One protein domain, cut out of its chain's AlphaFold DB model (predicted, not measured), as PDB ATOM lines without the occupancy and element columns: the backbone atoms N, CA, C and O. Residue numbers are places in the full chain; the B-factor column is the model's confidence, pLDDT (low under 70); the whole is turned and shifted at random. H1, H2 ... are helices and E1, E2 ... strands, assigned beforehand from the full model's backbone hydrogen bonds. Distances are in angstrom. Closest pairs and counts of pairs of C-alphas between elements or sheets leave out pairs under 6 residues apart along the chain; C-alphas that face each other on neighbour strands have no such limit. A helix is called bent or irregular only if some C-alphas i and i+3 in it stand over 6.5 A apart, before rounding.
ATOM      1  N   TYR A 154     144.934 134.347 128.860       67.19
ATOM      2  CA  TYR A 154     143.451 134.334 128.577       67.19
ATOM      3  C   TYR A 154     142.489 134.688 129.747       67.19
ATOM      4  O   TYR A 154     142.694 134.230 130.867       67.19
ATOM      5  N   ALA A 155     141.388 135.423 129.478       56.25
ATOM      6  CA  ALA A 155     140.343 135.789 130.457       56.25
ATOM      7  C   ALA A 155     138.902 135.407 130.028       56.25
ATOM      8  O   ALA A 155     138.541 135.476 128.852       56.25
ATOM      9  N   SER A 156     138.044 135.083 131.009       73.00
ATOM     10  CA  SER A 156     136.628 134.719 130.811       73.00
ATOM     11  C   SER A 156     135.730 135.243 131.933       73.00
ATOM     12  O   SER A 156     135.944 134.924 133.102       73.00
ATOM     13  N   CYS A 157     134.724 136.053 131.595       77.44
ATOM     14  CA  CYS A 157     133.845 136.727 132.546       77.44
ATOM     15  C   CYS A 157     132.369 136.313 132.355       77.44
ATOM     16  O   CYS A 157     131.687 136.835 131.469       77.44
ATOM     17  N   PRO A 158     131.846 135.385 133.178       78.44
ATOM     18  CA  PRO A 158     130.426 135.046 133.181       78.44
ATOM     19  C   PRO A 158     129.571 136.147 133.839       78.44
ATOM     20  O   PRO A 158     129.602 136.337 135.057       78.44
ATOM     21  N   LEU A 159     128.770 136.853 133.037       77.00
ATOM     22  CA  LEU A 159     127.930 137.984 133.443       77.00
ATOM     23  C   LEU A 159     126.474 137.550 133.666       77.00
ATOM     24  O   LEU A 159     125.736 137.296 132.718       77.00
ATOM     25  N   LEU A 160     126.039 137.502 134.928       78.56
ATOM     26  CA  LEU A 160     124.655 137.185 135.310       78.56
ATOM     27  C   LEU A 160     123.715 138.362 134.997       78.56
ATOM     28  O   LEU A 160     123.716 139.377 135.702       78.56
ATOM     29  N   THR A 161     122.907 138.220 133.946       74.12
ATOM     30  CA  THR A 161     122.040 139.281 133.400       74.12
ATOM     31  C   THR A 161     120.591 139.204 133.880       74.12
ATOM     32  O   THR A 161     119.887 140.212 133.822       74.12
ATOM     33  N   GLY A 162     120.148 138.063 134.411       74.69
ATOM     34  CA  GLY A 162     118.764 137.825 134.837       74.69
ATOM     35  C   GLY A 162     118.613 136.519 135.619       74.69
ATOM     36  O   GLY A 162     119.604 135.858 135.940       74.69
ATOM     37  N   HIS A 163     117.381 136.151 135.970       75.25
ATOM     38  CA  HIS A 163     117.088 134.861 136.598       75.25
ATOM     39  C   HIS A 163     117.166 133.767 135.524       75.25
ATOM     40  O   HIS A 163     116.427 133.813 134.549       75.25
ATOM     41  N   ASN A 164     118.071 132.800 135.697       79.94
ATOM     42  CA  ASN A 164     118.443 131.807 134.680       79.94
ATOM     43  C   ASN A 164     118.979 132.403 133.356       79.94
ATOM     44  O   ASN A 164     118.907 131.745 132.325       79.94
ATOM     45  N   GLU A 165     119.558 133.612 133.374       77.62
ATOM     46  CA  GLU A 165     120.191 134.246 132.204       77.62
ATOM     47  C   GLU A 165     121.663 134.597 132.473       77.62
ATOM     48  O   GLU A 165     121.997 135.180 133.515       77.62
ATOM     49  N   LEU A 166     122.541 134.311 131.509       84.38
ATOM     50  CA  LEU A 166     123.958 134.663 131.573       84.38
ATOM     51  C   LEU A 166     124.539 134.979 130.189       84.38
ATOM     52  O   LEU A 166     124.320 134.233 129.239       84.38
ATOM     53  N   MET A 167     125.331 136.047 130.103       79.62
ATOM     54  CA  MET A 167     126.174 136.387 128.949       79.62
ATOM     55  C   MET A 167     127.628 136.002 129.264       79.62
ATOM     56  O   MET A 167     128.100 136.260 130.372       79.62
ATOM     57  N   LEU A 168     128.350 135.374 128.332       77.38
ATOM     58  CA  LEU A 168     129.690 134.827 128.596       77.38
ATOM     59  C   LEU A 168     130.772 135.626 127.856       77.38
ATOM     60  O   LEU A 168     131.146 135.297 126.735       77.38
ATOM     61  N   ALA A 169     131.289 136.680 128.489       76.19
ATOM     62  CA  ALA A 169     132.273 137.570 127.880       76.19
ATOM     63  C   ALA A 169     133.703 137.000 127.986       76.19
ATOM     64  O   ALA A 169     134.355 137.127 129.024       76.19
ATOM     65  N   GLU A 170     134.210 136.393 126.912       73.19
ATOM     66  CA  GLU A 170     135.585 135.876 126.810       73.19
ATOM     67  C   GLU A 170     136.473 136.766 125.940       73.19
ATOM     68  O   GLU A 170     136.074 137.170 124.846       73.19
ATOM     69  N   PHE A 171     137.699 137.037 126.389       67.81
ATOM     70  CA  PHE A 171     138.627 137.905 125.665       67.81
ATOM     71  C   PHE A 171     140.105 137.617 125.972       67.81
ATOM     72  O   PHE A 171     140.476 137.098 127.029       67.81
ATOM     73  N   LYS A 172     140.971 137.981 125.023       62.84
ATOM     74  CA  LYS A 172     142.423 138.118 125.235       62.84
ATOM     75  C   LYS A 172     142.755 139.522 125.766       62.84
ATOM     76  O   LYS A 172     141.898 140.409 125.833       62.84
ATOM     77  N   TYR A 173     144.034 139.761 126.063       52.53
ATOM     78  CA  TYR A 173     144.582 141.119 126.123       52.53
ATOM     79  C   TYR A 173     144.197 141.947 124.880       52.53
ATOM     80  O   TYR A 173     143.978 141.408 123.797       52.53
ATOM     81  N   GLY A 174     144.047 143.262 125.060       53.34
ATOM     82  CA  GLY A 174     143.487 144.162 124.042       53.34
ATOM     83  C   GLY A 174     141.955 144.127 123.921       53.34
ATOM     84  O   GLY A 174     141.401 144.869 123.119       53.34
ATOM     85  N   GLY A 175     141.252 143.294 124.702       51.94
ATOM     86  CA  GLY A 175     139.785 143.199 124.658       51.94
ATOM     87  C   GLY A 175     139.242 142.488 123.414       51.94
ATOM     88  O   GLY A 175     138.041 142.542 123.157       51.94
ATOM     89  N   VAL A 176     140.117 141.820 122.652       63.94
ATOM     90  CA  VAL A 176     139.758 141.002 121.488       63.94
ATOM     91  C   VAL A 176     138.894 139.827 121.960       63.94
ATOM     92  O   VAL A 176     139.389 139.032 122.769       63.94
ATOM     93  N   PRO A 177     137.641 139.685 121.480       60.22
ATOM     94  CA  PRO A 177     136.793 138.556 121.839       60.22
ATOM     95  C   PRO A 177     137.461 137.225 121.488       60.22
ATOM     96  O   PRO A 177     138.024 137.060 120.404       60.22
ATOM     97  N   LYS A 178     137.414 136.268 122.415       71.94
ATOM     98  CA  LYS A 178     137.954 134.909 122.237       71.94
ATOM     99  C   LYS A 178     136.948 133.874 122.735       71.94
ATOM    100  O   LYS A 178     137.262 133.019 123.552       71.94
ATOM    101  N   GLU A 179     135.731 134.035 122.242       74.62
ATOM    102  CA  GLU A 179     134.530 133.280 122.585       74.62
ATOM    103  C   GLU A 179     134.715 131.786 122.260       74.62
ATOM    104  O   GLU A 179     134.879 131.399 121.103       74.62
ATOM    105  N   THR A 180     134.757 130.932 123.290       76.50
ATOM    106  CA  THR A 180     135.063 129.496 123.160       76.50
ATOM    107  C   THR A 180     133.928 128.713 122.501       76.50
ATOM    108  O   THR A 180     134.174 127.666 121.895       76.50
ATOM    109  N   PHE A 181     132.697 129.212 122.588       77.62
ATOM    110  CA  PHE A 181     131.483 128.565 122.098       77.62
ATOM    111  C   PHE A 181     130.985 129.111 120.754       77.62
ATOM    112  O   PHE A 181     130.285 128.387 120.055       77.62
ATOM    113  N   SER A 182     131.409 130.309 120.331       68.94
ATOM    114  CA  SER A 182     131.011 130.921 119.043       68.94
ATOM    115  C   SER A 182     131.347 130.071 117.805       68.94
ATOM    116  O   SER A 182     130.702 130.188 116.767       68.94
ATOM    117  N   LYS A 183     132.333 129.174 117.924       69.06
ATOM    118  CA  LYS A 183     132.743 128.193 116.903       69.06
ATOM    119  C   LYS A 183     131.872 126.925 116.827       69.06
ATOM    120  O   LYS A 183     132.159 126.058 116.003       69.06
ATOM    121  N   TYR A 184     130.864 126.766 117.686       76.69
ATOM    122  CA  TYR A 184     129.998 125.583 117.730       76.69
ATOM    123  C   TYR A 184     128.553 125.958 117.352       76.69
ATOM    124  O   TYR A 184     127.908 126.681 118.106       76.69
ATOM    125  N   PRO A 185     127.990 125.441 116.239       68.31
ATOM    126  CA  PRO A 185     126.715 125.922 115.683       68.31
ATOM    127  C   PRO A 185     125.468 125.586 116.523       68.31
ATOM    128  O   PRO A 185     124.368 126.011 116.192       68.31
ATOM    129  N   PHE A 186     125.634 124.812 117.597       70.81
ATOM    130  CA  PHE A 186     124.603 124.453 118.576       70.81
ATOM    131  C   PHE A 186     124.664 125.301 119.861       70.81
ATOM    132  O   PHE A 186     123.871 125.084 120.775       70.81
ATOM    133  N   PHE A 187     125.584 126.268 119.943       70.81
ATOM    134  CA  PHE A 187     125.594 127.297 120.980       70.81
ATOM    135  C   PHE A 187     125.119 128.634 120.406       70.81
ATOM    136  O   PHE A 187     125.535 129.053 119.327       70.81
ATOM    137  N   GLU A 188     124.262 129.329 121.152       68.44
ATOM    138  CA  GLU A 188     123.920 130.717 120.851       68.44
ATOM    139  C   GLU A 188     125.122 131.654 121.064       68.44
ATOM    140  O   GLU A 188     126.018 131.385 121.866       68.44
ATOM    141  N   SER A 189     125.117 132.776 120.337       73.50
ATOM    142  CA  SER A 189     126.187 133.778 120.358       73.50
ATOM    143  C   SER A 189     126.451 134.318 121.768       73.50
ATOM    144  O   SER A 189     125.523 134.619 122.519       73.50
ATOM    145  N   GLN A 190     127.724 134.458 122.136       72.94
ATOM    146  CA  GLN A 190     128.138 134.754 123.515       72.94
ATOM    147  C   GLN A 190     127.890 136.195 123.970       72.94
ATOM    148  O   GLN A 190     127.933 136.475 125.171       72.94
ATOM    149  N   ASP A 191     127.587 137.089 123.031       68.44
ATOM    150  CA  ASP A 191     127.085 138.439 123.277       68.44
ATOM    151  C   ASP A 191     125.584 138.479 123.625       68.44
ATOM    152  O   ASP A 191     125.062 139.551 123.939       68.44
ATOM    153  N   LYS A 192     124.894 137.329 123.633       74.12
ATOM    154  CA  LYS A 192     123.499 137.196 124.072       74.12
ATOM    155  C   LYS A 192     123.391 136.556 125.466       74.12
ATOM    156  O   LYS A 192     124.129 135.622 125.780       74.12
ATOM    157  N   PRO A 193     122.455 137.018 126.314       77.25
ATOM    158  CA  PRO A 193     122.036 136.291 127.508       77.25
ATOM    159  C   PRO A 193     121.396 134.942 127.160       77.25
ATOM    160  O   PRO A 193     120.423 134.912 126.414       77.25
ATOM    161  N   THR A 194     121.879 133.838 127.738       80.94
ATOM    162  CA  THR A 194     121.269 132.508 127.548       80.94
ATOM    163  C   THR A 194     121.120 131.751 128.865       80.94
ATOM    164  O   THR A 194     121.876 131.956 129.821       80.94
ATOM    165  N   ALA A 195     120.167 130.816 128.904       83.00
ATOM    166  CA  ALA A 195     120.082 129.837 129.984       83.00
ATOM    167  C   ALA A 195     121.231 128.819 129.915       83.00
ATOM    168  O   ALA A 195     121.757 128.407 130.946       83.00
ATOM    169  N   THR A 196     121.686 128.449 128.717       82.94
ATOM    170  CA  THR A 196     122.766 127.472 128.515       82.94
ATOM    171  C   THR A 196     124.058 127.892 129.220       82.94
ATOM    172  O   THR A 196     124.634 127.104 129.974       82.94
ATOM    173  N   PHE A 197     124.483 129.153 129.072       83.56
ATOM    174  CA  PHE A 197     125.662 129.665 129.780       83.56
ATOM    175  C   PHE A 197     125.414 129.832 131.290       83.56
ATOM    176  O   PHE A 197     126.348 129.681 132.082       83.56
ATOM    177  N   PHE A 198     124.166 130.063 131.719       84.94
ATOM    178  CA  PHE A 198     123.795 130.089 133.138       84.94
ATOM    179  C   PHE A 198     123.970 128.711 133.793       84.94
ATOM    180  O   PHE A 198     124.646 128.613 134.818       84.94
ATOM    181  N   TRP A 199     123.432 127.642 133.197       85.94
ATOM    182  CA  TRP A 199     123.569 126.274 133.718       85.94
ATOM    183  C   TRP A 199     125.019 125.776 133.654       85.94
ATOM    184  O   TRP A 199     125.507 125.199 134.631       85.94
ATOM    185  N   LEU A 200     125.757 126.104 132.583       83.38
ATOM    186  CA  LEU A 200     127.203 125.857 132.510       83.38
ATOM    187  C   LEU A 200     127.953 126.513 133.680       83.38
ATOM    188  O   LEU A 200     128.752 125.857 134.344       83.38
ATOM    189  N   LYS A 201     127.661 127.781 133.994       82.62
ATOM    190  CA  LYS A 201     128.268 128.500 135.127       82.62
ATOM    191  C   LYS A 201     127.784 128.018 136.497       82.62
ATOM    192  O   LYS A 201     128.521 128.170 137.474       82.62
ATOM    193  N   LYS A 202     126.544 127.535 136.618       82.38
ATOM    194  CA  LYS A 202     125.951 127.156 137.910       82.38
ATOM    195  C   LYS A 202     126.408 125.773 138.366       82.38
ATOM    196  O   LYS A 202     126.794 125.646 139.522       82.38
ATOM    197  N   ASP A 203     126.405 124.789 137.466       82.06
ATOM    198  CA  ASP A 203     126.566 123.377 137.840       82.06
ATOM    199  C   ASP A 203     127.777 122.707 137.175       82.06
ATOM    200  O   ASP A 203     128.525 121.986 137.835       82.06
ATOM    201  N   PHE A 204     128.016 122.962 135.882       79.25
ATOM    202  CA  PHE A 204     129.064 122.264 135.130       79.25
ATOM    203  C   PHE A 204     130.473 122.780 135.447       79.25
ATOM    204  O   PHE A 204     131.322 122.015 135.909       79.25
ATOM    205  N   PHE A 205     130.735 124.075 135.243       76.19
ATOM    206  CA  PHE A 205     132.056 124.655 135.482       76.19
ATOM    207  C   PHE A 205     132.503 124.526 136.943       76.19
ATOM    208  O   PHE A 205     133.651 124.137 137.132       76.19
ATOM    209  N   PRO A 206     131.664 124.745 137.980       75.56
ATOM    210  CA  PRO A 206     132.083 124.507 139.361       75.56
ATOM    211  C   PRO A 206     132.454 123.045 139.621       75.56
ATOM    212  O   PRO A 206     133.451 122.794 140.290       75.56
ATOM    213  N   ARG A 207     131.722 122.074 139.048       72.56
ATOM    214  CA  ARG A 207     132.091 120.656 139.158       72.56
ATOM    215  C   ARG A 207     133.470 120.405 138.550       72.56
ATOM    216  O   ARG A 207     134.343 119.929 139.260       72.56
ATOM    217  N   ILE A 208     133.693 120.793 137.292       66.75
ATOM    218  CA  ILE A 208     134.990 120.641 136.604       66.75
ATOM    219  C   ILE A 208     136.123 121.373 137.349       66.75
ATOM    220  O   ILE A 208     137.226 120.844 137.469       66.75
ATOM    221  N   TYR A 209     135.851 122.560 137.892       61.16
ATOM    222  CA  TYR A 209     136.819 123.357 138.646       61.16
ATOM    223  C   TYR A 209     137.268 122.657 139.940       61.16
ATOM    224  O   TYR A 209     138.457 122.639 140.243       61.16
ATOM    225  N   TRP A 210     136.347 122.021 140.672       57.00
ATOM    226  CA  TRP A 210     136.667 121.334 141.930       57.00
ATOM    227  C   TRP A 210     137.047 119.851 141.774       57.00
ATOM    228  O   TRP A 210     137.721 119.318 142.650       57.00
ATOM    229  N   SER A 211     136.655 119.172 140.686       58.12
ATOM    230  CA  SER A 211     136.970 117.750 140.453       58.12
ATOM    231  C   SER A 211     138.083 117.489 139.438       58.12
ATOM    232  O   SER A 211     138.476 116.334 139.267       58.12
ATOM    233  N   SER A 212     138.524 118.497 138.678       54.12
ATOM    234  CA  SER A 212     139.353 118.260 137.481       54.12
ATOM    235  C   SER A 212     140.375 119.354 137.146       54.12
ATOM    236  O   SER A 212     141.181 119.148 136.242       54.12
ATOM    237  N   PHE A 213     140.402 120.487 137.854       47.34
ATOM    238  CA  PHE A 213     141.439 121.510 137.665       47.34
ATOM    239  C   PHE A 213     142.685 121.242 138.529       47.34
ATOM    240  O   PHE A 213     142.600 120.716 139.634       47.34
ATOM    241  N   LEU A 214     143.854 121.648 138.021       45.50
ATOM    242  CA  LEU A 214     145.147 121.675 138.729       45.50
ATOM    243  C   LEU A 214     145.776 120.329 139.160       45.50
ATOM    244  O   LEU A 214     146.617 120.301 140.056       45.50
ATOM    245  N   LYS A 215     145.565 119.250 138.393       40.78
ATOM    246  CA  LYS A 215     146.728 118.424 138.006       40.78
ATOM    247  C   LYS A 215     147.335 119.041 136.750       40.78
ATOM    248  O   LYS A 215     146.899 118.756 135.642       40.78
ATOM    249  N   GLY A 216     148.281 119.960 136.943       38.19
ATOM    250  CA  GLY A 216     148.911 120.710 135.858       38.19
ATOM    251  C   GLY A 216     149.836 119.837 135.015       38.19
ATOM    252  O   GLY A 216     151.029 119.764 135.295       38.19
ATOM    253  N   THR A 217     149.302 119.199 133.976       37.69
ATOM    254  CA  THR A 217     150.115 118.572 132.931       37.69
ATOM    255  C   THR A 217     150.830 119.651 132.125       37.69
ATOM    256  O   THR A 217     150.206 120.465 131.445       37.69
TER     257      THR A 217
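Overview. This is residues 154 to 217 of the 568 residues of an uncharacterized protein of Microbotryum lychnidis-dioicae (strain p1A1 Lamole / MvSl-1064) (UniProt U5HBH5). A long two-stranded hairpin, E1 and E2, has the first arm of a bent helix, H1a, packed on it near its turn; the second arm, H1b, leads away, and residues 206 to 217 stick out. A long loop, residues 173 to 194, returns from the far end of E2 to the helix's start. The 64 printed residues hold two strands and then one helix, a mixed class, with the sheet in the order E1, E2, antiparallel. The whole is only just compact, close to loose, with a radius of gyration of the C-alphas of 12.6 A and spans of 33 by 30 by 22 A.

Along the chain. Find C-alpha 154 at (143.451, 134.334, 128.577); from there E1, residues 154 to 162, runs 25.7 A. E2, residues 165 to 172, runs 23.6 A to C-alpha 172 at (142.423, 138.118, 125.235). H1, residues 195 to 212, was assigned as one helix by its hydrogen bonds but is bent, with C-alphas 202 and 205 7.0 A apart. Its arms are H1a, residues 195 to 202, and H1b, residues 205 to 212, ending at (139.353, 118.260, 137.481).

Arrangement. E1 and E2 form a hairpin, antiparallel at 161 degrees, with a tight link. Look at N 157 and O 169, 2.8 A apart, within hydrogen-bond range. The closest C-alphas of E2 and H1a are those of Leu 166 and Phe 198, 4.8 A apart; for E1 and H1a, those of Pro 158 and Lys 201, 7.2 A. The arms are near each other at a steep tilt of 43 degrees, and H1b is apart from both strands. In H1a and H1b every O i to N i+4 pair is within hydrogen-bond range.

Size, cuts and confidence. The C-alphas farthest apart, His 163 and Thr 217, are 37.0 A apart. The printed part has no cut, and the link from E2 to H1 is long, 22 residues. Residues 206 to 217 stand free. Mean pLDDT of the printed part is 70.2; look for values under 70 at, among others, residues 171 to 177 and 208 to 217.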